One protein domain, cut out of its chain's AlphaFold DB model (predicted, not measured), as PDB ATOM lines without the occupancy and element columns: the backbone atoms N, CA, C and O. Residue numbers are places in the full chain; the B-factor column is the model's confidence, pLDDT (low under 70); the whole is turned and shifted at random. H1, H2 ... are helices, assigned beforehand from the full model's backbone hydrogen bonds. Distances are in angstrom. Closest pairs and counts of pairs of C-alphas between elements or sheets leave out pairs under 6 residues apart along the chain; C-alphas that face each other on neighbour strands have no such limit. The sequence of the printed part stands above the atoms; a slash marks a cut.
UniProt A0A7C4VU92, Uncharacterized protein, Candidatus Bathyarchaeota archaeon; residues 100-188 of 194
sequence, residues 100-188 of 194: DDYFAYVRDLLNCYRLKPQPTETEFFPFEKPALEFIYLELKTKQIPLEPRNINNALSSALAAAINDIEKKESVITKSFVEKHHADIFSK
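Overview. This is residues 100 to 188 of the 194 residues of an uncharacterized protein of Candidatus Bathyarchaeota archaeon (UniProt A0A7C4VU92). The longest helix, H3, stands like a post, with H1 near its first end, H2 crossing beside it, and short H4 and H5 on the side of H2 away from H1. The printed part has 89 residues with five named helices, H1 to H5, and no named strand: all helix. It is compact, with a radius of gyration of the C-alphas of 12.5 A and spans of 36 by 31 by 18 A.

Along the chain. Find C-alpha 148 at (33.711, -19.502, 0.949); from there H3 runs 23.8 A to residue 164. H1, residues 100 to 112, and H2, residues 129 to 141, each measure 18.2 A. H4 is residues 175 to 180; H5, residues 182 to 187, ends at (22.978, -30.219, -7.260).

Arrangement. Look at residues 154 to 161 of H3, which alone touch H5; the closest C-alphas, Ser 157 and Ile 185, are 4.9 A apart. H2 and H3 are close but not clearly touching, at a steep tilt of 54 degrees; C-alphas 135 and 154 come closest, 7.4 A. Residues 130 to 135 of H2 alone touch H4, closest at C-alphas 131 and 175, 3.8 A. H1 is apart from H4 and H5. In all five helices every O i to N i+4 pair is within hydrogen-bond range.

Size, cuts and confidence. C-alphas 119 and 143 are farthest apart, 36.5 A. The printed part has no cut; H1 to H2 is a long link. Only residue 188 has pLDDT under 70.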
ATOM      1  N   ASP A 100      30.220  -7.462  -2.985       96.12
ATOM      2  CA  ASP A 100      31.557  -6.963  -3.306       96.12
ATOM      3  C   ASP A 100      32.634  -7.894  -2.742       96.12
ATOM      4  O   ASP A 100      33.569  -8.248  -3.463       96.12
ATOM      5  N   ASP A 101      32.437  -8.400  -1.519       96.62
ATOM      6  CA  ASP A 101      33.334  -9.398  -0.926       96.62
ATOM      7  C   ASP A 101      33.327 -10.713  -1.713       96.62
ATOM      8  O   ASP A 101      34.369 -11.341  -1.859       96.62
ATOM      9  N   TYR A 102      32.180 -11.123  -2.268       97.12
ATOM     10  CA  TYR A 102      32.090 -12.281  -3.161       97.12
ATOM     11  C   TYR A 102      32.994 -12.102  -4.385       97.12
ATOM     12  O   TYR A 102      33.797 -12.982  -4.687       97.12
ATOM     13  N   PHE A 103      32.912 -10.964  -5.082       97.69
ATOM     14  CA  PHE A 103      33.759 -10.735  -6.258       97.69
ATOM     15  C   PHE A 103      35.235 -10.610  -5.888       97.69
ATOM     16  O   PHE A 103      36.073 -11.169  -6.595       97.69
ATOM     17  N   ALA A 104      35.556  -9.935  -4.782       97.19
ATOM     18  CA  ALA A 104      36.923  -9.855  -4.278       97.19
ATOM     19  C   ALA A 104      37.474 -11.251  -3.947       97.19
ATOM     20  O   ALA A 104      38.540 -11.620  -4.434       97.19
ATOM     21  N   TYR A 105      36.700 -12.063  -3.224       97.00
ATOM     22  CA  TYR A 105      37.044 -13.439  -2.886       97.00
ATOM     23  C   TYR A 105      37.309 -14.286  -4.132       97.00
ATOM     24  O   TYR A 105      38.347 -14.936  -4.223       97.00
ATOM     25  N   VAL A 106      36.401 -14.263  -5.114       97.06
ATOM     26  CA  VAL A 106      36.541 -15.064  -6.339       97.06
ATOM     27  C   VAL A 106      37.743 -14.613  -7.164       97.06
ATOM     28  O   VAL A 106      38.494 -15.456  -7.652       97.06
ATOM     29  N   ARG A 107      37.963 -13.302  -7.299       96.12
ATOM     30  CA  ARG A 107      39.143 -12.756  -7.979       96.12
ATOM     31  C   ARG A 107      40.429 -13.246  -7.319       96.12
ATOM     32  O   ARG A 107      41.317 -13.755  -8.001       96.12
ATOM     33  N   ASP A 108      40.529 -13.094  -6.003       96.00
ATOM     34  CA  ASP A 108      41.738 -13.428  -5.253       96.00
ATOM     35  C   ASP A 108      41.992 -14.944  -5.286       96.00
ATOM     36  O   ASP A 108      43.121 -15.379  -5.518       96.00
ATOM     37  N   LEU A 109      40.928 -15.748  -5.172       95.31
ATOM     38  CA  LEU A 109      40.973 -17.201  -5.312       95.31
ATOM     39  C   LEU A 109      41.513 -17.615  -6.687       95.31
ATOM     40  O   LEU A 109      42.470 -18.382  -6.772       95.31
ATOM     41  N   LEU A 110      40.924 -17.106  -7.771       93.50
ATOM     42  CA  LEU A 110      41.321 -17.475  -9.129       93.50
ATOM     43  C   LEU A 110      42.753 -17.039  -9.441       93.50
ATOM     44  O   LEU A 110      43.508 -17.812 -10.029       93.50
ATOM     45  N   ASN A 111      43.149 -15.840  -9.011       91.56
ATOM     46  CA  ASN A 111      44.511 -15.348  -9.191       91.56
ATOM     47  C   ASN A 111      45.536 -16.172  -8.400       91.56
ATOM     48  O   ASN A 111      46.619 -16.434  -8.917       91.56
ATOM     49  N   CYS A 112      45.193 -16.632  -7.193       91.69
ATOM     50  CA  CYS A 112      46.082 -17.453  -6.369       91.69
ATOM     51  C   CYS A 112      46.432 -18.801  -7.024       91.69
ATOM     52  O   CYS A 112      47.534 -19.311  -6.831       91.69
ATOM     53  N   TYR A 113      45.513 -19.383  -7.800       89.12
ATOM     54  CA  TYR A 113      45.706 -20.687  -8.449       89.12
ATOM     55  C   TYR A 113      46.090 -20.592  -9.933       89.12
ATOM     56  O   TYR A 113      46.262 -21.617 -10.601       89.12
ATOM     57  N   ARG A 114      46.256 -19.382 -10.474       86.31
ATOM     58  CA  ARG A 114      46.596 -19.183 -11.885       86.31
ATOM     59  C   ARG A 114      48.102 -19.330 -12.102       86.31
ATOM     60  O   ARG A 114      48.890 -18.499 -11.673       86.31
ATOM     61  N   LEU A 115      48.511 -20.378 -12.819       85.50
ATOM     62  CA  LEU A 115      49.935 -20.678 -13.028       85.50
ATOM     63  C   LEU A 115      50.616 -19.767 -14.063       85.50
ATOM     64  O   LEU A 115      51.796 -19.456 -13.919       85.50
ATOM     65  N   LYS A 116      49.911 -19.393 -15.141       85.31
ATOM     66  CA  LYS A 116      50.462 -18.624 -16.275       85.31
ATOM     67  C   LYS A 116      49.398 -17.697 -16.888       85.31
ATOM     68  O   LYS A 116      48.893 -18.021 -17.960       85.31
ATOM     69  N   PRO A 117      49.029 -16.593 -16.212       85.06
ATOM     70  CA  PRO A 117      48.061 -15.640 -16.748       85.06
ATOM     71  C   PRO A 117      48.500 -15.098 -18.109       85.06
ATOM     72  O   PRO A 117      49.627 -14.620 -18.249       85.06
ATOM     73  N   GLN A 118      47.604 -15.133 -19.090       86.56
ATOM     74  CA  GLN A 118      47.806 -14.439 -20.363       86.56
ATOM     75  C   GLN A 118      47.318 -12.984 -20.259       86.56
ATOM     76  O   GLN A 118      46.320 -12.729 -19.587       86.56
ATOM     77  N   PRO A 119      47.934 -12.016 -20.964       83.19
ATOM     78  CA  PRO A 119      47.498 -10.612 -20.931       83.19
ATOM     79  C   PRO A 119      46.051 -10.378 -21.390       83.19
ATOM     80  O   PRO A 119      45.447  -9.365 -21.056       83.19
ATOM     81  N   THR A 120      45.503 -11.298 -22.185       83.50
ATOM     82  CA  THR A 120      44.124 -11.262 -22.690       83.50
ATOM     83  C   THR A 120      43.101 -11.823 -21.701       83.50
ATOM     84  O   THR A 120      41.901 -11.708 -21.937       83.50
ATOM     85  N   GLU A 121      43.549 -12.472 -20.626       87.31
ATOM     86  CA  GLU A 121      42.675 -13.060 -19.614       87.31
ATOM     87  C   GLU A 121      42.231 -12.005 -18.603       87.31
ATOM     88  O   GLU A 121      43.018 -11.195 -18.114       87.31
ATOM     89  N   THR A 122      40.950 -12.036 -18.249       91.88
ATOM     90  CA  THR A 122      40.395 -11.139 -17.235       91.88
ATOM     91  C   THR A 122      40.794 -11.584 -15.825       91.88
ATOM     92  O   THR A 122      41.233 -12.716 -15.589       91.88
ATOM     93  N   GLU A 123      40.579 -10.713 -14.839       92.38
ATOM     94  CA  GLU A 123      40.781 -11.036 -13.419       92.38
ATOM     95  C   GLU A 123      39.898 -12.208 -12.936       92.38
ATOM     96  O   GLU A 123      40.240 -12.883 -11.972       92.38
ATOM     97  N   PHE A 124      38.816 -12.515 -13.663       95.06
ATOM     98  CA  PHE A 124      37.885 -13.605 -13.363       95.06
ATOM     99  C   PHE A 124      38.073 -14.853 -14.227       95.06
ATOM    100  O   PHE A 124      37.334 -15.819 -14.049       95.06
ATOM    101  N   PHE A 125      39.050 -14.875 -15.140       93.44
ATOM    102  CA  PHE A 125      39.319 -16.059 -15.955       93.44
ATOM    103  C   PHE A 125      39.515 -17.315 -15.065       93.44
ATOM    104  O   PHE A 125      40.248 -17.251 -14.070       93.44
ATOM    105  N   PRO A 126      38.863 -18.453 -15.378       93.88
ATOM    106  CA  PRO A 126      38.211 -18.790 -16.648       93.88
ATOM    107  C   PRO A 126      36.741 -18.373 -16.773       93.88
ATOM    108  O   PRO A 126      36.098 -18.742 -17.745       93.88
ATOM    109  N   PHE A 127      36.183 -17.615 -15.837       96.06
ATOM    110  CA  PHE A 127      34.805 -17.140 -15.902       96.06
ATOM    111  C   PHE A 127      34.709 -15.753 -16.536       96.06
ATOM    112  O   PHE A 127      35.582 -14.899 -16.368       96.06
ATOM    113  N   GLU A 128      33.593 -15.489 -17.211       95.44
ATOM    114  CA  GLU A 128      33.172 -14.110 -17.437       95.44
ATOM    115  C   GLU A 128      32.429 -13.562 -16.212       95.44
ATOM    116  O   GLU A 128      31.767 -14.293 -15.469       95.44
ATOM    117  N   LYS A 129      32.485 -12.243 -16.014       95.75
ATOM    118  CA  LYS A 129      31.794 -11.591 -14.896       95.75
ATOM    119  C   LYS A 129      30.274 -11.864 -14.882       95.75
ATOM    120  O   LYS A 129      29.774 -12.189 -13.807       95.75
ATOM    121  N   PRO A 130      29.543 -11.835 -16.019       97.31
ATOM    122  CA  PRO A 130      28.127 -12.222 -16.050       97.31
ATOM    123  C   PRO A 130      27.827 -13.645 -15.552       97.31
ATOM    124  O   PRO A 130      26.771 -13.872 -14.963       97.31
ATOM    125  N   ALA A 131      28.740 -14.604 -15.751       97.12
ATOM    126  CA  ALA A 131      28.578 -15.966 -15.244       97.12
ATOM    127  C   ALA A 131      28.660 -15.998 -13.712       97.12
ATOM    128  O   ALA A 131      27.832 -16.625 -13.056       97.12
ATOM    129  N   LEU A 132      29.618 -15.269 -13.136       97.69
ATOM    130  CA  LEU A 132      29.759 -15.129 -11.685       97.69
ATOM    131  C   LEU A 132      28.585 -14.360 -11.064       97.69
ATOM    132  O   LEU A 132      28.093 -14.741 -10.005       97.69
ATOM    133  N   GLU A 133      28.090 -13.316 -11.733       97.62
ATOM    134  CA  GLU A 133      26.874 -12.608 -11.314       97.62
ATOM    135  C   GLU A 133      25.663 -13.539 -11.280       97.62
ATOM    136  O   GLU A 133      24.889 -13.501 -10.324       97.62
ATOM    137  N   PHE A 134      25.522 -14.406 -12.285       97.19
ATOM    138  CA  PHE A 134      24.466 -15.409 -12.308       97.19
ATOM    139  C   PHE A 134      24.609 -16.410 -11.154       97.19
ATOM    140  O   PHE A 134      23.646 -16.627 -10.424       97.19
ATOM    141  N   ILE A 135      25.812 -16.945 -10.907       96.25
ATOM    142  CA  ILE A 135      26.062 -17.857  -9.774       96.25
ATOM    143  C   ILE A 135      25.723 -17.187  -8.438       96.25
ATOM    144  O   ILE A 135      25.038 -17.784  -7.608       96.25
ATOM    145  N   TYR A 136      26.157 -15.943  -8.232       96.38
ATOM    146  CA  TYR A 136      25.823 -15.158  -7.043       96.38
ATOM    147  C   TYR A 136      24.303 -15.028  -6.845       96.38
ATOM    148  O   TYR A 136      23.794 -15.259  -5.744       96.38
ATOM    149  N   LEU A 137      23.569 -14.669  -7.905       95.94
ATOM    150  CA  LEU A 137      22.115 -14.503  -7.851       95.94
ATOM    151  C   LEU A 137      21.400 -15.825  -7.569       95.94
ATOM    152  O   LEU A 137      20.448 -15.836  -6.793       95.94
ATOM    153  N   GLU A 138      21.870 -16.930  -8.142       94.44
ATOM    154  CA  GLU A 138      21.321 -18.261  -7.887       94.44
ATOM    155  C   GLU A 138      21.521 -18.699  -6.435       94.44
ATOM    156  O   GLU A 138      20.562 -19.125  -5.787       94.44
ATOM    157  N   LEU A 139      22.727 -18.525  -5.882       92.94
ATOM    158  CA  LEU A 139      22.999 -18.812  -4.469       92.94
ATOM    159  C   LEU A 139      22.067 -18.004  -3.558       92.94
ATOM    160  O   LEU A 139      21.436 -18.560  -2.661       92.94
ATOM    161  N   LYS A 140      21.904 -16.706  -3.842       92.50
ATOM    162  CA  LYS A 140      21.012 -15.826  -3.082       92.50
ATOM    163  C   LYS A 140      19.538 -16.225  -3.215       92.50
ATOM    164  O   LYS A 140      18.826 -16.257  -2.214       92.50
ATOM    165  N   THR A 141      19.082 -16.546  -4.425       92.19
ATOM    166  CA  THR A 141      17.688 -16.936  -4.710       92.19
ATOM    167  C   THR A 141      17.324 -18.237  -4.000       92.19
ATOM    168  O   THR A 141      16.227 -18.365  -3.460       92.19
ATOM    169  N   LYS A 142      18.271 -19.176  -3.919       89.00
ATOM    170  CA  LYS A 142      18.130 -20.437  -3.178       89.00
ATOM    171  C   LYS A 142      18.375 -20.300  -1.670       89.00
ATOM    172  O   LYS A 142      18.361 -21.312  -0.977       89.00
ATOM    173  N   GLN A 143      18.589 -19.080  -1.167       88.69
ATOM    174  CA  GLN A 143      18.888 -18.782   0.240       88.69
ATOM    175  C   GLN A 143      20.113 -19.545   0.772       88.69
ATOM    176  O   GLN A 143      20.192 -19.888   1.949       88.69
ATOM    177  N   ILE A 144      21.083 -19.814  -0.102       88.00
ATOM    178  CA  ILE A 144      22.342 -20.456   0.264       88.00
ATOM    179  C   ILE A 144      23.287 -19.367   0.795       88.00
ATOM    180  O   ILE A 144      23.531 -18.386   0.082       88.00
ATOM    181  N   PRO A 145      23.847 -19.517   2.011       88.44
ATOM    182  CA  PRO A 145      24.792 -18.551   2.561       88.44
ATOM    183  C   PRO A 145      26.008 -18.356   1.651       88.44
ATOM    184  O   PRO A 145      26.601 -19.326   1.164       88.44
ATOM    185  N   LEU A 146      26.405 -17.096   1.454       92.69
ATOM    186  CA  LEU A 146      27.582 -16.701   0.671       92.69
ATOM    187  C   LEU A 146      28.868 -16.907   1.475       92.69
ATOM    188  O   LEU A 146      29.607 -15.976   1.780       92.69
ATOM    189  N   GLU A 147      29.113 -18.154   1.840       91.62
ATOM    190  CA  GLU A 147      30.314 -18.585   2.536       91.62
ATOM    191  C   GLU A 147      31.335 -19.129   1.533       91.62
ATOM    192  O   GLU A 147      30.938 -19.760   0.540       91.62
ATOM    193  N   PRO A 148      32.645 -18.980   1.804       92.50
ATOM    194  CA  PRO A 148      33.711 -19.502   0.949       92.50
ATOM    195  C   PRO A 148      33.485 -20.951   0.497       92.50
ATOM    196  O   PRO A 148      33.674 -21.277  -0.671       92.50
ATOM    197  N   ARG A 149      32.998 -21.821   1.392       90.56
ATOM    198  CA  ARG A 149      32.711 -23.228   1.079       90.56
ATOM    199  C   ARG A 149      31.650 -23.392  -0.014       90.56
ATOM    200  O   ARG A 149      31.868 -24.145  -0.960       90.56
ATOM    201  N   ASN A 150      30.519 -22.696   0.097       91.94
ATOM    202  CA  ASN A 150      29.424 -22.800  -0.873       91.94
ATOM    203  C   ASN A 150      29.821 -22.206  -2.225       91.94
ATOM    204  O   ASN A 150      29.528 -22.791  -3.268       91.94
ATOM    205  N   ILE A 151      30.553 -21.090  -2.200       94.69
ATOM    206  CA  ILE A 151      31.104 -20.457  -3.400       94.69
ATOM    207  C   ILE A 151      32.070 -21.415  -4.100       94.69
ATOM    208  O   ILE A 151      31.911 -21.684  -5.290       94.69
ATOM    209  N   ASN A 152      33.013 -22.004  -3.362       94.81
ATOM    210  CA  ASN A 152      33.970 -22.961  -3.913       94.81
ATOM    211  C   ASN A 152      33.283 -24.184  -4.507       94.81
ATOM    212  O   ASN A 152      33.689 -24.634  -5.576       94.81
ATOM    213  N   ASN A 153      32.232 -24.701  -3.869       93.81
ATOM    214  CA  ASN A 153      31.464 -25.821  -4.406       93.81
ATOM    215  C   ASN A 153      30.789 -25.462  -5.737       93.81
ATOM    216  O   ASN A 153      30.882 -26.238  -6.691       93.81
ATOM    217  N   ALA A 154      30.158 -24.287  -5.826       94.56
ATOM    218  CA  ALA A 154      29.526 -23.814  -7.057       94.56
ATOM    219  C   ALA A 154      30.555 -23.645  -8.187       94.56
ATOM    220  O   ALA A 154      30.391 -24.204  -9.271       94.56
ATOM    221  N   LEU A 155      31.652 -22.930  -7.917       95.00
ATOM    222  CA  LEU A 155      32.703 -22.671  -8.903       95.00
ATOM    223  C   LEU A 155      33.416 -23.954  -9.332       95.00
ATOM    224  O   LEU A 155      33.627 -24.163 -10.522       95.00
ATOM    225  N   SER A 156      33.732 -24.846  -8.392       94.00
ATOM    226  CA  SER A 156      34.355 -26.140  -8.697       94.00
ATOM    227  C   SER A 156      33.440 -27.016  -9.543       94.00
ATOM    228  O   SER A 156      33.913 -27.693 -10.452       94.00
ATOM    229  N   SER A 157      32.130 -26.986  -9.290       94.06
ATOM    230  CA  SER A 157      31.159 -27.745 -10.084       94.06
ATOM    231  C   SER A 157      31.021 -27.168 -11.493       94.06
ATOM    232  O   SER A 157      30.995 -27.931 -12.454       94.06
ATOM    233  N   ALA A 158      31.033 -25.839 -11.637       94.56
ATOM    234  CA  ALA A 158      31.050 -25.175 -12.939       94.56
ATOM    235  C   ALA A 158      32.336 -25.471 -13.732       94.56
ATOM    236  O   ALA A 158      32.268 -25.782 -14.919       94.56
ATOM    237  N   LEU A 159      33.500 -25.442 -13.074       93.19
ATOM    238  CA  LEU A 159      34.782 -25.825 -13.674       93.19
ATOM    239  C   LEU A 159      34.780 -27.293 -14.100       93.19
ATOM    240  O   LEU A 159      35.174 -27.607 -15.218       93.19
ATOM    241  N   ALA A 160      34.309 -28.193 -13.236       92.25
ATOM    242  CA  ALA A 160      34.229 -29.614 -13.544       92.25
ATOM    243  C   ALA A 160      33.289 -29.884 -14.727       92.25
ATOM    244  O   ALA A 160      33.632 -30.673 -15.603       92.25
ATOM    245  N   ALA A 161      32.136 -29.211 -14.789       92.25
ATOM    246  CA  ALA A 161      31.235 -29.297 -15.937       92.25
ATOM    247  C   ALA A 161      31.925 -28.811 -17.220       92.25
ATOM    248  O   ALA A 161      31.864 -29.489 -18.239       92.25
ATOM    249  N   ALA A 162      32.645 -27.686 -17.163       92.62
ATOM    250  CA  ALA A 162      33.364 -27.144 -18.313       92.62
ATOM    251  C   ALA A 162      34.505 -28.049 -18.801       92.62
ATOM    252  O   ALA A 162      34.700 -28.173 -20.003       92.62
ATOM    253  N   ILE A 163      35.240 -28.689 -17.886       89.81
ATOM    254  CA  ILE A 163      36.328 -29.619 -18.223       89.81
ATOM    255  C   ILE A 163      35.783 -30.908 -18.854       89.81
ATOM    256  O   ILE A 163      36.420 -31.471 -19.741       89.81
ATOM    257  N   ASN A 164      34.621 -31.379 -18.399       89.12
ATOM    258  CA  ASN A 164      34.018 -32.622 -18.881       89.12
ATOM    259  C   ASN A 164      33.150 -32.440 -20.142       89.12
ATOM    260  O   ASN A 164      32.785 -33.433 -20.769       89.12
ATOM    261  N   ASP A 165      32.807 -31.205 -20.523       88.69
ATOM    262  CA  ASP A 165      32.031 -30.912 -21.731       88.69
ATOM    263  C   ASP A 165      32.938 -30.960 -22.975       88.69
ATOM    264  O   ASP A 165      33.598 -29.986 -23.335       88.69
ATOM    265  N   ILE A 166      32.964 -32.117 -23.645       81.12
ATOM    266  CA  ILE A 166      33.780 -32.372 -24.848       81.12
ATOM    267  C   ILE A 166      33.376 -31.450 -26.018       81.12
ATOM    268  O   ILE A 166      34.183 -31.176 -26.907       81.12
ATOM    269  N   GLU A 167      32.139 -30.946 -26.030       81.81
ATOM    270  CA  GLU A 167      31.640 -30.047 -27.077       81.81
ATOM    271  C   GLU A 167      32.033 -28.584 -26.825       81.81
ATOM    272  O   GLU A 167      31.937 -27.743 -27.731       81.81
ATOM    273  N   LYS A 168      32.508 -28.261 -25.615       83.69
ATOM    274  CA  LYS A 168      32.932 -26.915 -25.250       83.69
ATOM    275  C   LYS A 168      34.253 -26.558 -25.934       83.69
ATOM    276  O   LYS A 168      35.336 -26.959 -25.524       83.69
ATOM    277  N   LYS A 169      34.157 -25.718 -26.965       77.25
ATOM    278  CA  LYS A 169      35.323 -25.188 -27.698       77.25
ATOM    279  C   LYS A 169      35.944 -23.951 -27.051       77.25
ATOM    280  O   LYS A 169      37.120 -23.672 -27.256       77.25
ATOM    281  N   GLU A 170      35.152 -23.191 -26.301       82.88
ATOM    282  CA  GLU A 170      35.585 -21.938 -25.681       82.88
ATOM    283  C   GLU A 170      36.197 -22.189 -24.304       82.88
ATOM    284  O   GLU A 170      35.579 -22.845 -23.467       82.88
ATOM    285  N   SER A 171      37.364 -21.601 -24.031       84.62
ATOM    286  CA  SER A 171      38.029 -21.689 -22.723       84.62
ATOM    287  C   SER A 171      37.307 -20.915 -21.615       84.62
ATOM    288  O   SER A 171      37.501 -21.209 -20.439       84.62
ATOM    289  N   VAL A 172      36.464 -19.944 -21.980       92.88
ATOM    290  CA  VAL A 172      35.742 -19.081 -21.036       92.88
ATOM    291  C   VAL A 172      34.399 -19.699 -20.654       92.88
ATOM    292  O   VAL A 172      33.632 -20.143 -21.507       92.88
ATOM    293  N   ILE A 173      34.092 -19.727 -19.362       94.88
ATOM    294  CA  ILE A 173      32.800 -20.131 -18.815       94.88
ATOM    295  C   ILE A 173      31.867 -18.922 -18.852       94.88
ATOM    296  O   ILE A 173      32.018 -17.980 -18.071       94.88
ATOM    297  N   THR A 174      30.915 -18.965 -19.782       95.69
ATOM    298  CA  THR A 174      29.906 -17.926 -19.997       95.69
ATOM    299  C   THR A 174      28.677 -18.131 -19.116       95.69
ATOM    300  O   THR A 174      28.425 -19.223 -18.601       95.69
ATOM    301  N   LYS A 175      27.856 -17.092 -18.970       96.00
ATOM    302  CA  LYS A 175      26.565 -17.156 -18.287       96.00
ATOM    303  C   LYS A 175      25.669 -18.223 -18.914       96.00
ATOM    304  O   LYS A 175      25.110 -19.039 -18.188       96.00
ATOM    305  N   SER A 176      25.591 -18.265 -20.245       94.62
ATOM    306  CA  SER A 176      24.783 -19.255 -20.967       94.62
ATOM    307  C   SER A 176      25.245 -20.692 -20.707       94.62
ATOM    308  O   SER A 176      24.419 -21.598 -20.624       94.62
ATOM    309  N   PHE A 177      26.552 -20.911 -20.522       95.00
ATOM    310  CA  PHE A 177      27.076 -22.214 -20.119       95.00
ATOM    311  C   PHE A 177      26.593 -22.606 -18.716       95.00
ATOM    312  O   PHE A 177      26.129 -23.728 -18.518       95.00
ATOM    313  N   VAL A 178      26.672 -21.684 -17.751       94.94
ATOM    314  CA  VAL A 178      26.208 -21.935 -16.378       94.94
ATOM    315  C   VAL A 178      24.696 -22.176 -16.338       94.94
ATOM    316  O   VAL A 178      24.245 -23.059 -15.614       94.94
ATOM    317  N   GLU A 179      23.914 -21.448 -17.138       94.25
ATOM    318  CA  GLU A 179      22.469 -21.665 -17.286       94.25
ATOM    319  C   GLU A 179      22.155 -23.048 -17.879       94.25
ATOM    320  O   GLU A 179      21.298 -23.758 -17.354       94.25
ATOM    321  N   LYS A 180      22.882 -23.474 -18.925       93.06
ATOM    322  CA  LYS A 180      22.729 -24.805 -19.546       93.06
ATOM    323  C   LYS A 180      22.988 -25.937 -18.545       93.06
ATOM    324  O   LYS A 180      22.254 -26.919 -18.533       93.06
ATOM    325  N   HIS A 181      24.019 -25.793 -17.713       91.38
ATOM    326  CA  HIS A 181      24.471 -26.808 -16.750       91.38
ATOM    327  C   HIS A 181      23.983 -26.542 -15.317       91.38
ATOM    328  O   HIS A 181      24.558 -27.036 -14.345       91.38
ATOM    329  N   HIS A 182      22.915 -25.753 -15.165       91.81
ATOM    330  CA  HIS A 182      22.419 -25.276 -13.870       91.81
ATOM    331  C   HIS A 182      22.148 -26.411 -12.875       91.81
ATOM    332  O   HIS A 182      22.618 -26.366 -11.736       91.81
ATOM    333  N   ALA A 183      21.439 -27.455 -13.312       87.62
ATOM    334  CA  ALA A 183      21.088 -28.581 -12.453       87.62
ATOM    335  C   ALA A 183      22.338 -29.247 -11.854       87.62
ATOM    336  O   ALA A 183      22.400 -29.463 -10.645       87.62
ATOM    337  N   ASP A 184      23.362 -29.485 -12.671       87.12
ATOM    338  CA  ASP A 184      24.584 -30.161 -12.247       87.12
ATOM    339  C   ASP A 184      25.412 -29.292 -11.298       87.12
ATOM    340  O   ASP A 184      25.857 -29.771 -10.251       87.12
ATOM    341  N   ILE A 185      25.558 -28.002 -11.617       87.75
ATOM    342  CA  ILE A 185      26.361 -27.048 -10.840       87.75
ATOM    343  C   ILE A 185      25.799 -26.866  -9.427       87.75
ATOM    344  O   ILE A 185      26.557 -26.838  -8.457       87.75
ATOM    345  N   PHE A 186      24.474 -26.772  -9.298       87.94
ATOM    346  CA  PHE A 186      23.829 -26.503  -8.013       87.94
ATOM    347  C   PHE A 186      23.339 -27.761  -7.282       87.94
ATOM    348  O   PHE A 186      22.938 -27.651  -6.126       87.94
ATOM    349  N   SER A 187      23.396 -28.951  -7.895       81.25
ATOM    350  CA  SER A 187      22.978 -30.219  -7.260       81.25
ATOM    351  C   SER A 187      23.812 -30.605  -6.035       81.25
ATOM    352  O   SER A 187      23.308 -31.241  -5.112       81.25
ATOM    353  N   LYS A 188      25.097 -30.228  -6.022       69.38
ATOM    354  CA  LYS A 188      26.070 -30.627  -4.990       69.38
ATOM    355  C   LYS A 188      26.132 -29.674  -3.802       69.38
ATOM    356  O   LYS A 188      26.836 -29.954  -2.833       69.38
TER     357      LYS A 188